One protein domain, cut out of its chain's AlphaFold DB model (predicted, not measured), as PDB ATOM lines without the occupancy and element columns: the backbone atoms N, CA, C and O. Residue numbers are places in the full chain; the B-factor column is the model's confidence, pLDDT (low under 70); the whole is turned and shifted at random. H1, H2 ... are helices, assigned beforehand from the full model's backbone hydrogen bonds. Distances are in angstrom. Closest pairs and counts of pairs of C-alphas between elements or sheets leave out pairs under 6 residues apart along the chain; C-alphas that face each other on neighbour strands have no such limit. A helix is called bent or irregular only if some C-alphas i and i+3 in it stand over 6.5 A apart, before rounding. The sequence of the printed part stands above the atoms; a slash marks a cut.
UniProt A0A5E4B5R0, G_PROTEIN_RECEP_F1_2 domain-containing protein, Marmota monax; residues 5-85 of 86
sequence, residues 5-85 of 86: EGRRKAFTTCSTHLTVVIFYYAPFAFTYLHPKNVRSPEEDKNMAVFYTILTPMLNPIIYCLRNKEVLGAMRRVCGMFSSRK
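This is residues 5 to 85 of the 86 residues of the protein "G_PROTEIN_RECEP_F1_2 domain-containing protein" of Marmota monax (UniProt A0A5E4B5R0). Two long, kinked helices, H1 and H2, make a loose, splayed helical hairpin that meets along a part of each helix, and a shorter helix, H3, turns off at a corner beyond the last residues of H2, crosswise to the length of the hairpin. H1 and H2 run along the long axis of the rod-shaped outline, which spans 49 by 23 by 23 A; residues 5 to 11, at the beginning of H1, stick out free. The printed part has 81 residues, with three named helices in the order H1, H2, H3 and no named strand, and its class is all helix. It is loose, with a radius of gyration of the C-alphas of 16.5 A.

Begin with the longest helix, H1, residues 5 to 33: find C-alpha 5 at (-11.827, -91.675, -7.541), and from there the helix runs 38.1 A to C-alpha 33. It has a kink of 47 degrees near residue 25 and is irregular, with C-alphas 24 and 27 standing 7.0 A apart. H2, residues 41 to 66, starts with C-alpha 41 at (13.863, -48.848, -15.263) and covers 37.2 A, with a kink of 37 degrees near residue 56. H3, residues 68 to 83, measures 22.3 A and ends with C-alpha 83 at (3.041, -89.225, -4.020).

Start at Phe 23 in H1 and look for Leu 58 in H2: their C-alphas, the closest of the two helices, are 7.0 A apart. H1 and H2 touch there, H1 with residues 20 to 27 alone and H2 with residues 51 to 62 alone. They run opposite ways at a steep tilt of 36 degrees, only just beyond shallow, and form a helical hairpin. H2 and H3 touch only at the corner by their link, and only just, with 3 pairs of C-alphas within 8 A; the closest are those of Leu 65 and Leu 71, 5.5 A apart. Their lines stand at a steep tilt of 68 degrees, only just short of perpendicular, and they run opposite ways. H1 and H3 are only just apart, with their closest C-alphas at 8.1 A. In H3 every O i to N i+4 pair is within hydrogen-bond range, while H1 has 23 of 25 and H2 has 19 of 22.

The two C-alphas farthest apart are those of Glu 5 and Pro 41, at 50.5 A. Residues 37 to 43, of which 41 to 43 belong to H2, stand free, and so do residues 80 to 85, of which 80 to 83 belong to H3. The printed part has no cut; the link from H1 to H2 is short, with 7 residues, and the link from H2 to H3 is tight, with 1 residue. The mean pLDDT of the printed part is 70.6, and in the B-factor column you will find values under 70 at 26 residues, among them residues 34 to 39 and 78 to 85.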
ATOM      1  N   GLU A   5     -11.976 -91.540  -6.085       71.31
ATOM      2  CA  GLU A   5     -11.827 -91.675  -7.541       71.31
ATOM      3  C   GLU A   5     -12.559 -90.555  -8.302       71.31
ATOM      4  O   GLU A   5     -12.000 -89.908  -9.189       71.31
ATOM      5  N   GLY A   6     -13.804 -90.267  -7.905       67.81
ATOM      6  CA  GLY A   6     -14.638 -89.240  -8.540       67.81
ATOM      7  C   GLY A   6     -14.083 -87.827  -8.351       67.81
ATOM      8  O   GLY A   6     -14.047 -87.044  -9.299       67.81
ATOM      9  N   ARG A   7     -13.565 -87.519  -7.152       67.19
ATOM     10  CA  ARG A   7     -12.896 -86.235  -6.867       67.19
ATOM     11  C   ARG A   7     -11.613 -86.067  -7.674       67.19
ATOM     12  O   ARG A   7     -11.390 -85.001  -8.237       67.19
ATOM     13  N   ARG A   8     -10.793 -87.117  -7.779       68.00
ATOM     14  CA  ARG A   8      -9.558 -87.097  -8.577       68.00
ATOM     15  C   ARG A   8      -9.852 -86.875 -10.062       68.00
ATOM     16  O   ARG A   8      -9.154 -86.095 -10.710       68.00
ATOM     17  N   LYS A   9     -10.907 -87.503 -10.589       67.50
ATOM     18  CA  LYS A   9     -11.334 -87.332 -11.985       67.50
ATOM     19  C   LYS A   9     -11.784 -85.893 -12.271       67.50
ATOM     20  O   LYS A   9     -11.302 -85.306 -13.235       67.50
ATOM     21  N   ALA A  10     -12.605 -85.307 -11.397       75.12
ATOM     22  CA  ALA A  10     -13.048 -83.913 -11.513       75.12
ATOM     23  C   ALA A  10     -11.903 -82.897 -11.329       75.12
ATOM     24  O   ALA A  10     -11.823 -81.899 -12.040       75.12
ATOM     25  N   PHE A  11     -10.972 -83.163 -10.409       72.00
ATOM     26  CA  PHE A  11      -9.806 -82.306 -10.202       72.00
ATOM     27  C   PHE A  11      -8.860 -82.333 -11.407       72.00
ATOM     28  O   PHE A  11      -8.325 -81.301 -11.797       72.00
ATOM     29  N   THR A  12      -8.682 -83.493 -12.042       68.81
ATOM     30  CA  THR A  12      -7.810 -83.631 -13.220       68.81
ATOM     31  C   THR A  12      -8.352 -82.851 -14.420       68.81
ATOM     32  O   THR A  12      -7.582 -82.213 -15.138       68.81
ATOM     33  N   THR A  13      -9.666 -82.866 -14.645       73.62
ATOM     34  CA  THR A  13     -10.275 -82.069 -15.719       73.62
ATOM     35  C   THR A  13     -10.189 -80.577 -15.399       73.62
ATOM     36  O   THR A  13      -9.662 -79.820 -16.209       73.62
ATOM     37  N   CYS A  14     -10.590 -80.162 -14.194       70.62
ATOM     38  CA  CYS A  14     -10.575 -78.757 -13.775       70.62
ATOM     39  C   CYS A  14      -9.161 -78.145 -13.770       70.62
ATOM     40  O   CYS A  14      -8.955 -77.067 -14.315       70.62
ATOM     41  N   SER A  15      -8.162 -78.860 -13.243       70.06
ATOM     42  CA  SER A  15      -6.760 -78.408 -13.242       70.06
ATOM     43  C   SER A  15      -6.189 -78.244 -14.651       70.06
ATOM     44  O   SER A  15      -5.461 -77.286 -14.900       70.06
ATOM     45  N   THR A  16      -6.556 -79.118 -15.597       72.19
ATOM     46  CA  THR A  16      -6.141 -78.965 -17.002       72.19
ATOM     47  C   THR A  16      -6.736 -77.686 -17.602       72.19
ATOM     48  O   THR A  16      -6.014 -76.916 -18.233       72.19
ATOM     49  N   HIS A  17      -8.022 -77.410 -17.353       75.44
ATOM     50  CA  HIS A  17      -8.669 -76.177 -17.813       75.44
ATOM     51  C   HIS A  17      -8.057 -74.926 -17.175       75.44
ATOM     52  O   HIS A  17      -7.717 -73.989 -17.891       75.44
ATOM     53  N   LEU A  18      -7.844 -74.931 -15.856       76.94
ATOM     54  CA  LEU A  18      -7.198 -73.831 -15.135       76.94
ATOM     55  C   LEU A  18      -5.792 -73.552 -15.665       76.94
ATOM     56  O   LEU A  18      -5.433 -72.397 -15.839       76.94
ATOM     57  N   THR A  19      -5.020 -74.593 -15.980       77.06
ATOM     58  CA  THR A  19      -3.672 -74.443 -16.543       77.06
ATOM     59  C   THR A  19      -3.718 -73.691 -17.875       77.06
ATOM     60  O   THR A  19      -3.007 -72.706 -18.045       77.06
ATOM     61  N   VAL A  20      -4.603 -74.094 -18.796       75.50
ATOM     62  CA  VAL A  20      -4.767 -73.414 -20.095       75.50
ATOM     63  C   VAL A  20      -5.229 -71.967 -19.910       75.50
ATOM     64  O   VAL A  20      -4.664 -71.070 -20.529       75.50
ATOM     65  N   VAL A  21      -6.209 -71.726 -19.034       79.88
ATOM     66  CA  VAL A  21      -6.721 -70.376 -18.746       79.88
ATOM     67  C   VAL A  21      -5.628 -69.485 -18.158       79.88
ATOM     68  O   VAL A  21      -5.453 -68.364 -18.620       79.88
ATOM     69  N   ILE A  22      -4.852 -69.977 -17.190       80.31
ATOM     70  CA  ILE A  22      -3.744 -69.224 -16.591       80.31
ATOM     71  C   ILE A  22      -2.703 -68.890 -17.660       80.31
ATOM     72  O   ILE A  22      -2.338 -67.729 -17.788       80.31
ATOM     73  N   PHE A  23      -2.270 -69.849 -18.478       78.31
ATOM     74  CA  PHE A  23      -1.290 -69.567 -19.532       78.31
ATOM     75  C   PHE A  23      -1.789 -68.540 -20.559       78.31
ATOM     76  O   PHE A  23      -1.003 -67.711 -21.012       78.31
ATOM     77  N   TYR A  24      -3.080 -68.551 -20.899       75.50
ATOM     78  CA  TYR A  24      -3.646 -67.622 -21.881       75.50
ATOM     79  C   TYR A  24      -3.893 -66.217 -21.309       75.50
ATOM     80  O   TYR A  24      -3.618 -65.219 -21.970       75.50
ATOM     81  N   TYR A  25      -4.405 -66.127 -20.078       80.00
ATOM     82  CA  TYR A  25      -4.874 -64.868 -19.489       80.00
ATOM     83  C   TYR A  25      -3.890 -64.225 -18.504       80.00
ATOM     84  O   TYR A  25      -3.943 -63.008 -18.329       80.00
ATOM     85  N   ALA A  26      -2.975 -64.977 -17.880       78.69
ATOM     86  CA  ALA A  26      -2.002 -64.417 -16.934       78.69
ATOM     87  C   ALA A  26      -1.109 -63.313 -17.526       78.69
ATOM     88  O   ALA A  26      -0.919 -62.313 -16.840       78.69
ATOM     89  N   PRO A  27      -0.601 -63.401 -18.772       74.31
ATOM     90  CA  PRO A  27       0.230 -62.337 -19.345       74.31
ATOM     91  C   PRO A  27      -0.559 -61.037 -19.519       74.31
ATOM     92  O   PRO A  27      -0.060 -59.948 -19.239       74.31
ATOM     93  N   PHE A  28      -1.820 -61.163 -19.937       77.06
ATOM     94  CA  PHE A  28      -2.722 -60.037 -20.146       77.06
ATOM     95  C   PHE A  28      -3.106 -59.387 -18.812       77.06
ATOM     96  O   PHE A  28      -2.988 -58.174 -18.654       77.06
ATOM     97  N   ALA A  29      -3.472 -60.205 -17.822       79.06
ATOM     98  CA  ALA A  29      -3.765 -59.751 -16.468       79.06
ATOM     99  C   ALA A  29      -2.545 -59.090 -15.813       79.06
ATOM    100  O   ALA A  29      -2.686 -58.058 -15.171       79.06
ATOM    101  N   PHE A  30      -1.344 -59.630 -16.010       74.31
ATOM    102  CA  PHE A  30      -0.113 -59.072 -15.461       74.31
ATOM    103  C   PHE A  30       0.258 -57.731 -16.103       74.31
ATOM    104  O   PHE A  30       0.661 -56.809 -15.403       74.31
ATOM    105  N   THR A  31       0.037 -57.580 -17.410       71.69
ATOM    106  CA  THR A  31       0.234 -56.295 -18.102       71.69
ATOM    107  C   THR A  31      -0.781 -55.248 -17.641       71.69
ATOM    108  O   THR A  31      -0.452 -54.069 -17.554       71.69
ATOM    109  N   TYR A  32      -2.010 -55.674 -17.338       70.75
ATOM    110  CA  TYR A  32      -3.100 -54.791 -16.925       70.75
ATOM    111  C   TYR A  32      -3.016 -54.379 -15.447       70.75
ATOM    112  O   TYR A  32      -3.230 -53.219 -15.109       70.75
ATOM    113  N   LEU A  33      -2.696 -55.328 -14.561       71.69
ATOM    114  CA  LEU A  33      -2.606 -55.117 -13.115       71.69
ATOM    115  C   LEU A  33      -1.279 -54.498 -12.681       71.69
ATOM    116  O   LEU A  33      -1.205 -53.986 -11.568       71.69
ATOM    117  N   HIS A  34      -0.236 -54.550 -13.515       66.88
ATOM    118  CA  HIS A  34       1.027 -53.891 -13.221       66.88
ATOM    119  C   HIS A  34       1.026 -52.468 -13.805       66.88
ATOM    120  O   HIS A  34       1.332 -52.296 -14.988       66.88
ATOM    121  N   PRO A  35       0.716 -51.422 -13.015       60.31
ATOM    122  CA  PRO A  35       0.754 -50.053 -13.504       60.31
ATOM    123  C   PRO A  35       2.173 -49.712 -13.970       60.31
ATOM    124  O   PRO A  35       3.148 -49.911 -13.245       60.31
ATOM    125  N   LYS A  36       2.290 -49.170 -15.186       61.53
ATOM    126  CA  LYS A  36       3.558 -48.659 -15.744       61.53
ATOM    127  C   LYS A  36       4.144 -47.508 -14.913       61.53
ATOM    128  O   LYS A  36       5.319 -47.200 -15.017       61.53
ATOM    129  N   ASN A  37       3.321 -46.893 -14.070       58.25
ATOM    130  CA  ASN A  37       3.601 -45.617 -13.419       58.25
ATOM    131  C   ASN A  37       4.409 -45.756 -12.115       58.25
ATOM    132  O   ASN A  37       4.843 -44.751 -11.569       58.25
ATOM    133  N   VAL A  38       4.581 -46.981 -11.600       62.59
ATOM    134  CA  VAL A  38       5.300 -47.272 -10.339       62.59
ATOM    135  C   VAL A  38       6.598 -48.041 -10.609       62.59
ATOM    136  O   VAL A  38       7.258 -48.503  -9.685       62.59
ATOM    137  N   ARG A  39       6.951 -48.239 -11.883       64.31
ATOM    138  CA  ARG A  39       7.976 -49.199 -12.268       64.31
ATOM    139  C   ARG A  39       9.338 -48.534 -12.430       64.31
ATOM    140  O   ARG A  39       9.469 -47.509 -13.096       64.31
ATOM    141  N   SER A  40      10.351 -49.135 -11.821       74.56
ATOM    142  CA  SER A  40      11.739 -48.727 -12.020       74.56
ATOM    143  C   SER A  40      12.256 -49.152 -13.411       74.56
ATOM    144  O   SER A  40      11.772 -50.139 -13.976       74.56
ATOM    145  N   PRO A  41      13.274 -48.471 -13.973       75.50
ATOM    146  CA  PRO A  41      13.863 -48.848 -15.263       75.50
ATOM    147  C   PRO A  41      14.383 -50.298 -15.314       75.50
ATOM    148  O   PRO A  41      14.339 -50.940 -16.366       75.50
ATOM    149  N   GLU A  42      14.856 -50.841 -14.187       76.44
ATOM    150  CA  GLU A  42      15.296 -52.241 -14.081       76.44
ATOM    151  C   GLU A  42      14.130 -53.231 -14.148       76.44
ATOM    152  O   GLU A  42      14.215 -54.252 -14.835       76.44
ATOM    153  N   GLU A  43      13.014 -52.929 -13.487       73.50
ATOM    154  CA  GLU A  43      11.815 -53.763 -13.554       73.50
ATOM    155  C   GLU A  43      11.204 -53.761 -14.958       73.50
ATOM    156  O   GLU A  43      10.754 -54.808 -15.424       73.50
ATOM    157  N   ASP A  44      11.237 -52.632 -15.672       76.19
ATOM    158  CA  ASP A  44      10.768 -52.568 -17.063       76.19
ATOM    159  C   ASP A  44      11.624 -53.418 -18.001       76.19
ATOM    160  O   ASP A  44      11.085 -54.143 -18.844       76.19
ATOM    161  N   LYS A  45      12.947 -53.420 -17.810       79.56
ATOM    162  CA  LYS A  45      13.857 -54.293 -18.560       79.56
ATOM    163  C   LYS A  45      13.576 -55.770 -18.281       79.56
ATOM    164  O   LYS A  45      13.448 -56.555 -19.223       79.56
ATOM    165  N   ASN A  46      13.433 -56.147 -17.013       77.69
ATOM    166  CA  ASN A  46      13.149 -57.531 -16.631       77.69
ATOM    167  C   ASN A  46      11.809 -58.006 -17.200       77.69
ATOM    168  O   ASN A  46      11.690 -59.139 -17.660       77.69
ATOM    169  N   MET A  47      10.814 -57.126 -17.235       75.62
ATOM    170  CA  MET A  47       9.484 -57.433 -17.752       75.62
ATOM    171  C   MET A  47       9.464 -57.519 -19.272       75.62
ATOM    172  O   MET A  47       8.836 -58.425 -19.813       75.62
ATOM    173  N   ALA A  48      10.197 -56.652 -19.970       79.69
ATOM    174  CA  ALA A  48      10.387 -56.762 -21.413       79.69
ATOM    175  C   ALA A  48      11.059 -58.095 -21.790       79.69
ATOM    176  O   ALA A  48      10.588 -58.788 -22.695       79.69
ATOM    177  N   VAL A  49      12.098 -58.510 -21.059       82.00
ATOM    178  CA  VAL A  49      12.731 -59.832 -21.232       82.00
ATOM    179  C   VAL A  49      11.735 -60.957 -20.929       82.00
ATOM    180  O   VAL A  49      11.627 -61.923 -21.682       82.00
ATOM    181  N   PHE A  50      10.936 -60.815 -19.872       79.50
ATOM    182  CA  PHE A  50       9.934 -61.814 -19.516       79.50
ATOM    183  C   PHE A  50       8.865 -61.963 -20.605       79.50
ATOM    184  O   PHE A  50       8.623 -63.074 -21.057       79.50
ATOM    185  N   TYR A  51       8.270 -60.876 -21.102       74.81
ATOM    186  CA  TYR A  51       7.247 -60.927 -22.155       74.81
ATOM    187  C   TYR A  51       7.791 -61.385 -23.516       74.81
ATOM    188  O   TYR A  51       7.070 -62.061 -24.259       74.81
ATOM    189  N   THR A  52       9.050 -61.066 -23.837       80.56
ATOM    190  CA  THR A  52       9.705 -61.523 -25.078       80.56
ATOM    191  C   THR A  52      10.034 -63.010 -25.059       80.56
ATOM    192  O   THR A  52      10.027 -63.631 -26.116       80.56
ATOM    193  N   ILE A  53      10.252 -63.604 -23.885       80.19
ATOM    194  CA  ILE A  53      10.441 -65.051 -23.724       80.19
ATOM    195  C   ILE A  53       9.093 -65.767 -23.572       80.19
ATOM    196  O   ILE A  53       8.856 -66.819 -24.164       80.19
ATOM    197  N   LEU A  54       8.178 -65.187 -22.801       75.00
ATOM    198  CA  LEU A  54       6.920 -65.822 -22.437       75.00
ATOM    199  C   LEU A  54       6.001 -65.984 -23.653       75.00
ATOM    200  O   LEU A  54       5.452 -67.062 -23.852       75.00
ATOM    201  N   THR A  55       5.902 -64.975 -24.522       75.44
ATOM    202  CA  THR A  55       5.099 -65.038 -25.759       75.44
ATOM    203  C   THR A  55       5.480 -66.209 -26.683       75.44
ATOM    204  O   THR A  55       4.600 -67.009 -27.013       75.44
ATOM    205  N   PRO A  56       6.754 -66.386 -27.096       78.62
ATOM    206  CA  PRO A  56       7.138 -67.513 -27.937       78.62
ATOM    207  C   PRO A  56       7.112 -68.848 -27.193       78.62
ATOM    208  O   PRO A  56       6.910 -69.860 -27.850       78.62
ATOM    209  N   MET A  57       7.273 -68.881 -25.863       75.81
ATOM    210  CA  MET A  57       7.184 -70.120 -25.076       75.81
ATOM    211  C   MET A  57       5.747 -70.595 -24.841       75.81
ATOM    212  O   MET A  57       5.514 -71.801 -24.723       75.81
ATOM    213  N   LEU A  58       4.772 -69.683 -24.813       69.69
ATOM    214  CA  LEU A  58       3.359 -70.038 -24.688       69.69
ATOM    215  C   LEU A  58       2.893 -70.928 -25.840       69.69
ATOM    216  O   LEU A  58       2.175 -71.891 -25.590       69.69
ATOM    217  N   ASN A  59       3.336 -70.674 -27.074       70.06
ATOM    218  CA  ASN A  59       2.968 -71.499 -28.227       70.06
ATOM    219  C   ASN A  59       3.374 -72.980 -28.035       70.06
ATOM    220  O   ASN A  59       2.483 -73.829 -27.992       70.06
ATOM    221  N   PRO A  60       4.660 -73.331 -27.835       71.69
ATOM    222  CA  PRO A  60       5.098 -74.689 -27.524       71.69
ATOM    223  C   PRO A  60       4.386 -75.296 -26.320       71.69
ATOM    224  O   PRO A  60       3.962 -76.442 -26.399       71.69
ATOM    225  N   ILE A  61       4.189 -74.545 -25.232       72.56
ATOM    226  CA  ILE A  61       3.501 -75.055 -24.038       72.56
ATOM    227  C   ILE A  61       2.045 -75.402 -24.359       72.56
ATOM    228  O   ILE A  61       1.583 -76.480 -23.991       72.56
ATOM    229  N   ILE A  62       1.328 -74.548 -25.091       73.19
ATOM    230  CA  ILE A  62      -0.048 -74.813 -25.522       73.19
ATOM    231  C   ILE A  62      -0.089 -76.050 -26.428       73.19
ATOM    232  O   ILE A  62      -0.933 -76.923 -26.223       73.19
ATOM    233  N   TYR A  63       0.829 -76.181 -27.389       71.19
ATOM    234  CA  TYR A  63       0.881 -77.353 -28.271       71.19
ATOM    235  C   TYR A  63       1.266 -78.640 -27.528       71.19
ATOM    236  O   TYR A  63       0.642 -79.679 -27.744       71.19
ATOM    237  N   CYS A  64       2.218 -78.576 -26.601       70.75
ATOM    238  CA  CYS A  64       2.585 -79.676 -25.716       70.75
ATOM    239  C   CYS A  64       1.410 -80.088 -24.820       70.75
ATOM    240  O   CYS A  64       1.109 -81.269 -24.714       70.75
ATOM    241  N   LEU A  65       0.679 -79.139 -24.232       67.62
ATOM    242  CA  LEU A  65      -0.503 -79.431 -23.414       67.62
ATOM    243  C   LEU A  65      -1.666 -80.002 -24.238       67.62
ATOM    244  O   LEU A  65      -2.458 -80.791 -23.717       67.62
ATOM    245  N   ARG A  66      -1.770 -79.640 -25.523       68.69
ATOM    246  CA  ARG A  66      -2.723 -80.244 -26.470       68.69
ATOM    247  C   ARG A  66      -2.296 -81.639 -26.925       68.69
ATOM    248  O   ARG A  66      -3.154 -82.428 -27.326       68.69
ATOM    249  N   ASN A  67      -1.006 -81.965 -26.851       74.44
ATOM    250  CA  ASN A  67      -0.516 -83.301 -27.141       74.44
ATOM    251  C   ASN A  67      -0.944 -84.267 -26.018       74.44
ATOM    252  O   ASN A  67      -0.570 -84.121 -24.855       74.44
ATOM    253  N   LYS A  68      -1.747 -85.278 -26.375       71.38
ATOM    254  CA  LYS A  68      -2.300 -86.257 -25.422       71.38
ATOM    255  C   LYS A  68      -1.219 -87.094 -24.734       71.38
ATOM    256  O   LYS A  68      -1.426 -87.508 -23.593       71.38
ATOM    257  N   GLU A  69      -0.082 -87.326 -25.387       76.94
ATOM    258  CA  GLU A  69       1.046 -88.066 -24.818       76.94
ATOM    259  C   GLU A  69       1.746 -87.245 -23.740       76.94
ATOM    260  O   GLU A  69       1.947 -87.732 -22.627       76.94
ATOM    261  N   VAL A  70       2.022 -85.972 -24.031       70.12
ATOM    262  CA  VAL A  70       2.635 -85.042 -23.074       70.12
ATOM    263  C   VAL A  70       1.677 -84.749 -21.925       70.12
ATOM    264  O   VAL A  70       2.087 -84.788 -20.770       70.12
ATOM    265  N   LEU A  71       0.382 -84.571 -22.191       69.19
ATOM    266  CA  LEU A  71      -0.631 -84.434 -21.143       69.19
ATOM    267  C   LEU A  71      -0.715 -85.700 -20.267       69.19
ATOM    268  O   LEU A  71      -0.850 -85.613 -19.044       69.19
ATOM    269  N   GLY A  72      -0.603 -86.886 -20.869       70.00
ATOM    270  CA  GLY A  72      -0.538 -88.166 -20.161       70.00
ATOM    271  C   GLY A  72       0.736 -88.329 -19.323       70.00
ATOM    272  O   GLY A  72       0.676 -88.857 -18.209       70.00
ATOM    273  N   ALA A  73       1.877 -87.853 -19.824       75.00
ATOM    274  CA  ALA A  73       3.146 -87.816 -19.104       75.00
ATOM    275  C   ALA A  73       3.097 -86.810 -17.945       75.00
ATOM    276  O   ALA A  73       3.417 -87.164 -16.813       75.00
ATOM    277  N   MET A  74       2.579 -85.602 -18.175       68.44
ATOM    278  CA  MET A  74       2.368 -84.588 -17.141       68.44
ATOM    279  C   MET A  74       1.427 -85.076 -16.043       68.44
ATOM    280  O   MET A  74       1.699 -84.853 -14.869       68.44
ATOM    281  N   ARG A  75       0.353 -85.802 -16.378       67.12
ATOM    282  CA  ARG A  75      -0.523 -86.430 -15.371       67.12
ATOM    283  C   ARG A  75       0.210 -87.474 -14.531       67.12
ATOM    284  O   ARG A  75      -0.027 -87.537 -13.325       67.12
ATOM    285  N   ARG A  76       1.094 -88.276 -15.135       69.00
ATOM    286  CA  ARG A  76       1.943 -89.237 -14.411       69.00
ATOM    287  C   ARG A  76       2.931 -88.522 -13.491       69.00
ATOM    288  O   ARG A  76       3.009 -88.871 -12.318       69.00
ATOM    289  N   VAL A  77       3.591 -87.474 -13.979       70.81
ATOM    290  CA  VAL A  77       4.546 -86.665 -13.209       70.81
ATOM    291  C   VAL A  77       3.852 -85.910 -12.068       70.81
ATOM    292  O   VAL A  77       4.289 -86.023 -10.930       70.81
ATOM    293  N   CYS A  78       2.731 -85.222 -12.303       61.66
ATOM    294  CA  CYS A  78       1.954 -84.563 -11.237       61.66
ATOM    295  C   CYS A  78       1.358 -85.563 -10.230       61.66
ATOM    296  O   CYS A  78       1.301 -85.283  -9.027       61.66
ATOM    297  N   GLY A  79       0.941 -86.745 -10.694       60.53
ATOM    298  CA  GLY A  79       0.532 -87.849  -9.824       60.53
ATOM    299  C   GLY A  79       1.684 -88.355  -8.947       60.53
ATOM    300  O   GLY A  79       1.487 -88.578  -7.755       60.53
ATOM    301  N   MET A  80       2.896 -88.450  -9.505       54.62
ATOM    302  CA  MET A  80       4.124 -88.756  -8.765       54.62
ATOM    303  C   MET A  80       4.505 -87.641  -7.789       54.62
ATOM    304  O   MET A  80       4.835 -87.952  -6.653       54.62
ATOM    305  N   PHE A  81       4.409 -86.360  -8.160       47.28
ATOM    306  CA  PHE A  81       4.685 -85.235  -7.254       47.28
ATOM    307  C   PHE A  81       3.764 -85.241  -6.030       47.28
ATOM    308  O   PHE A  81       4.216 -84.967  -4.921       47.28
ATOM    309  N   SER A  82       2.496 -85.629  -6.206       49.34
ATOM    310  CA  SER A  82       1.563 -85.811  -5.084       49.34
ATOM    311  C   SER A  82       1.918 -87.019  -4.205       49.34
ATOM    312  O   SER A  82       1.610 -87.013  -3.018       49.34
ATOM    313  N   SER A  83       2.578 -88.042  -4.762       45.81
ATOM    314  CA  SER A  83       3.041 -89.225  -4.020       45.81
ATOM    315  C   SER A  83       4.420 -89.038  -3.379       45.81
ATOM    316  O   SER A  83       4.734 -89.739  -2.428       45.81
ATOM    317  N   ARG A  84       5.235 -88.103  -3.884       40.28
ATOM    318  CA  ARG A  84       6.585 -87.791  -3.381       40.28
ATOM    319  C   ARG A  84       6.582 -86.793  -2.216       40.28
ATOM    320  O   ARG A  84       7.631 -86.519  -1.652       40.28
ATOM    321  N   LYS A  85       5.410 -86.244  -1.874       36.72
ATOM    322  CA  LYS A  85       5.155 -85.426  -0.676       36.72
ATOM    323  C   LYS A  85       4.604 -86.240   0.508       36.72
ATOM    324  O   LYS A  85       4.045 -85.645   1.429       36.72
TER     325      LYS A  85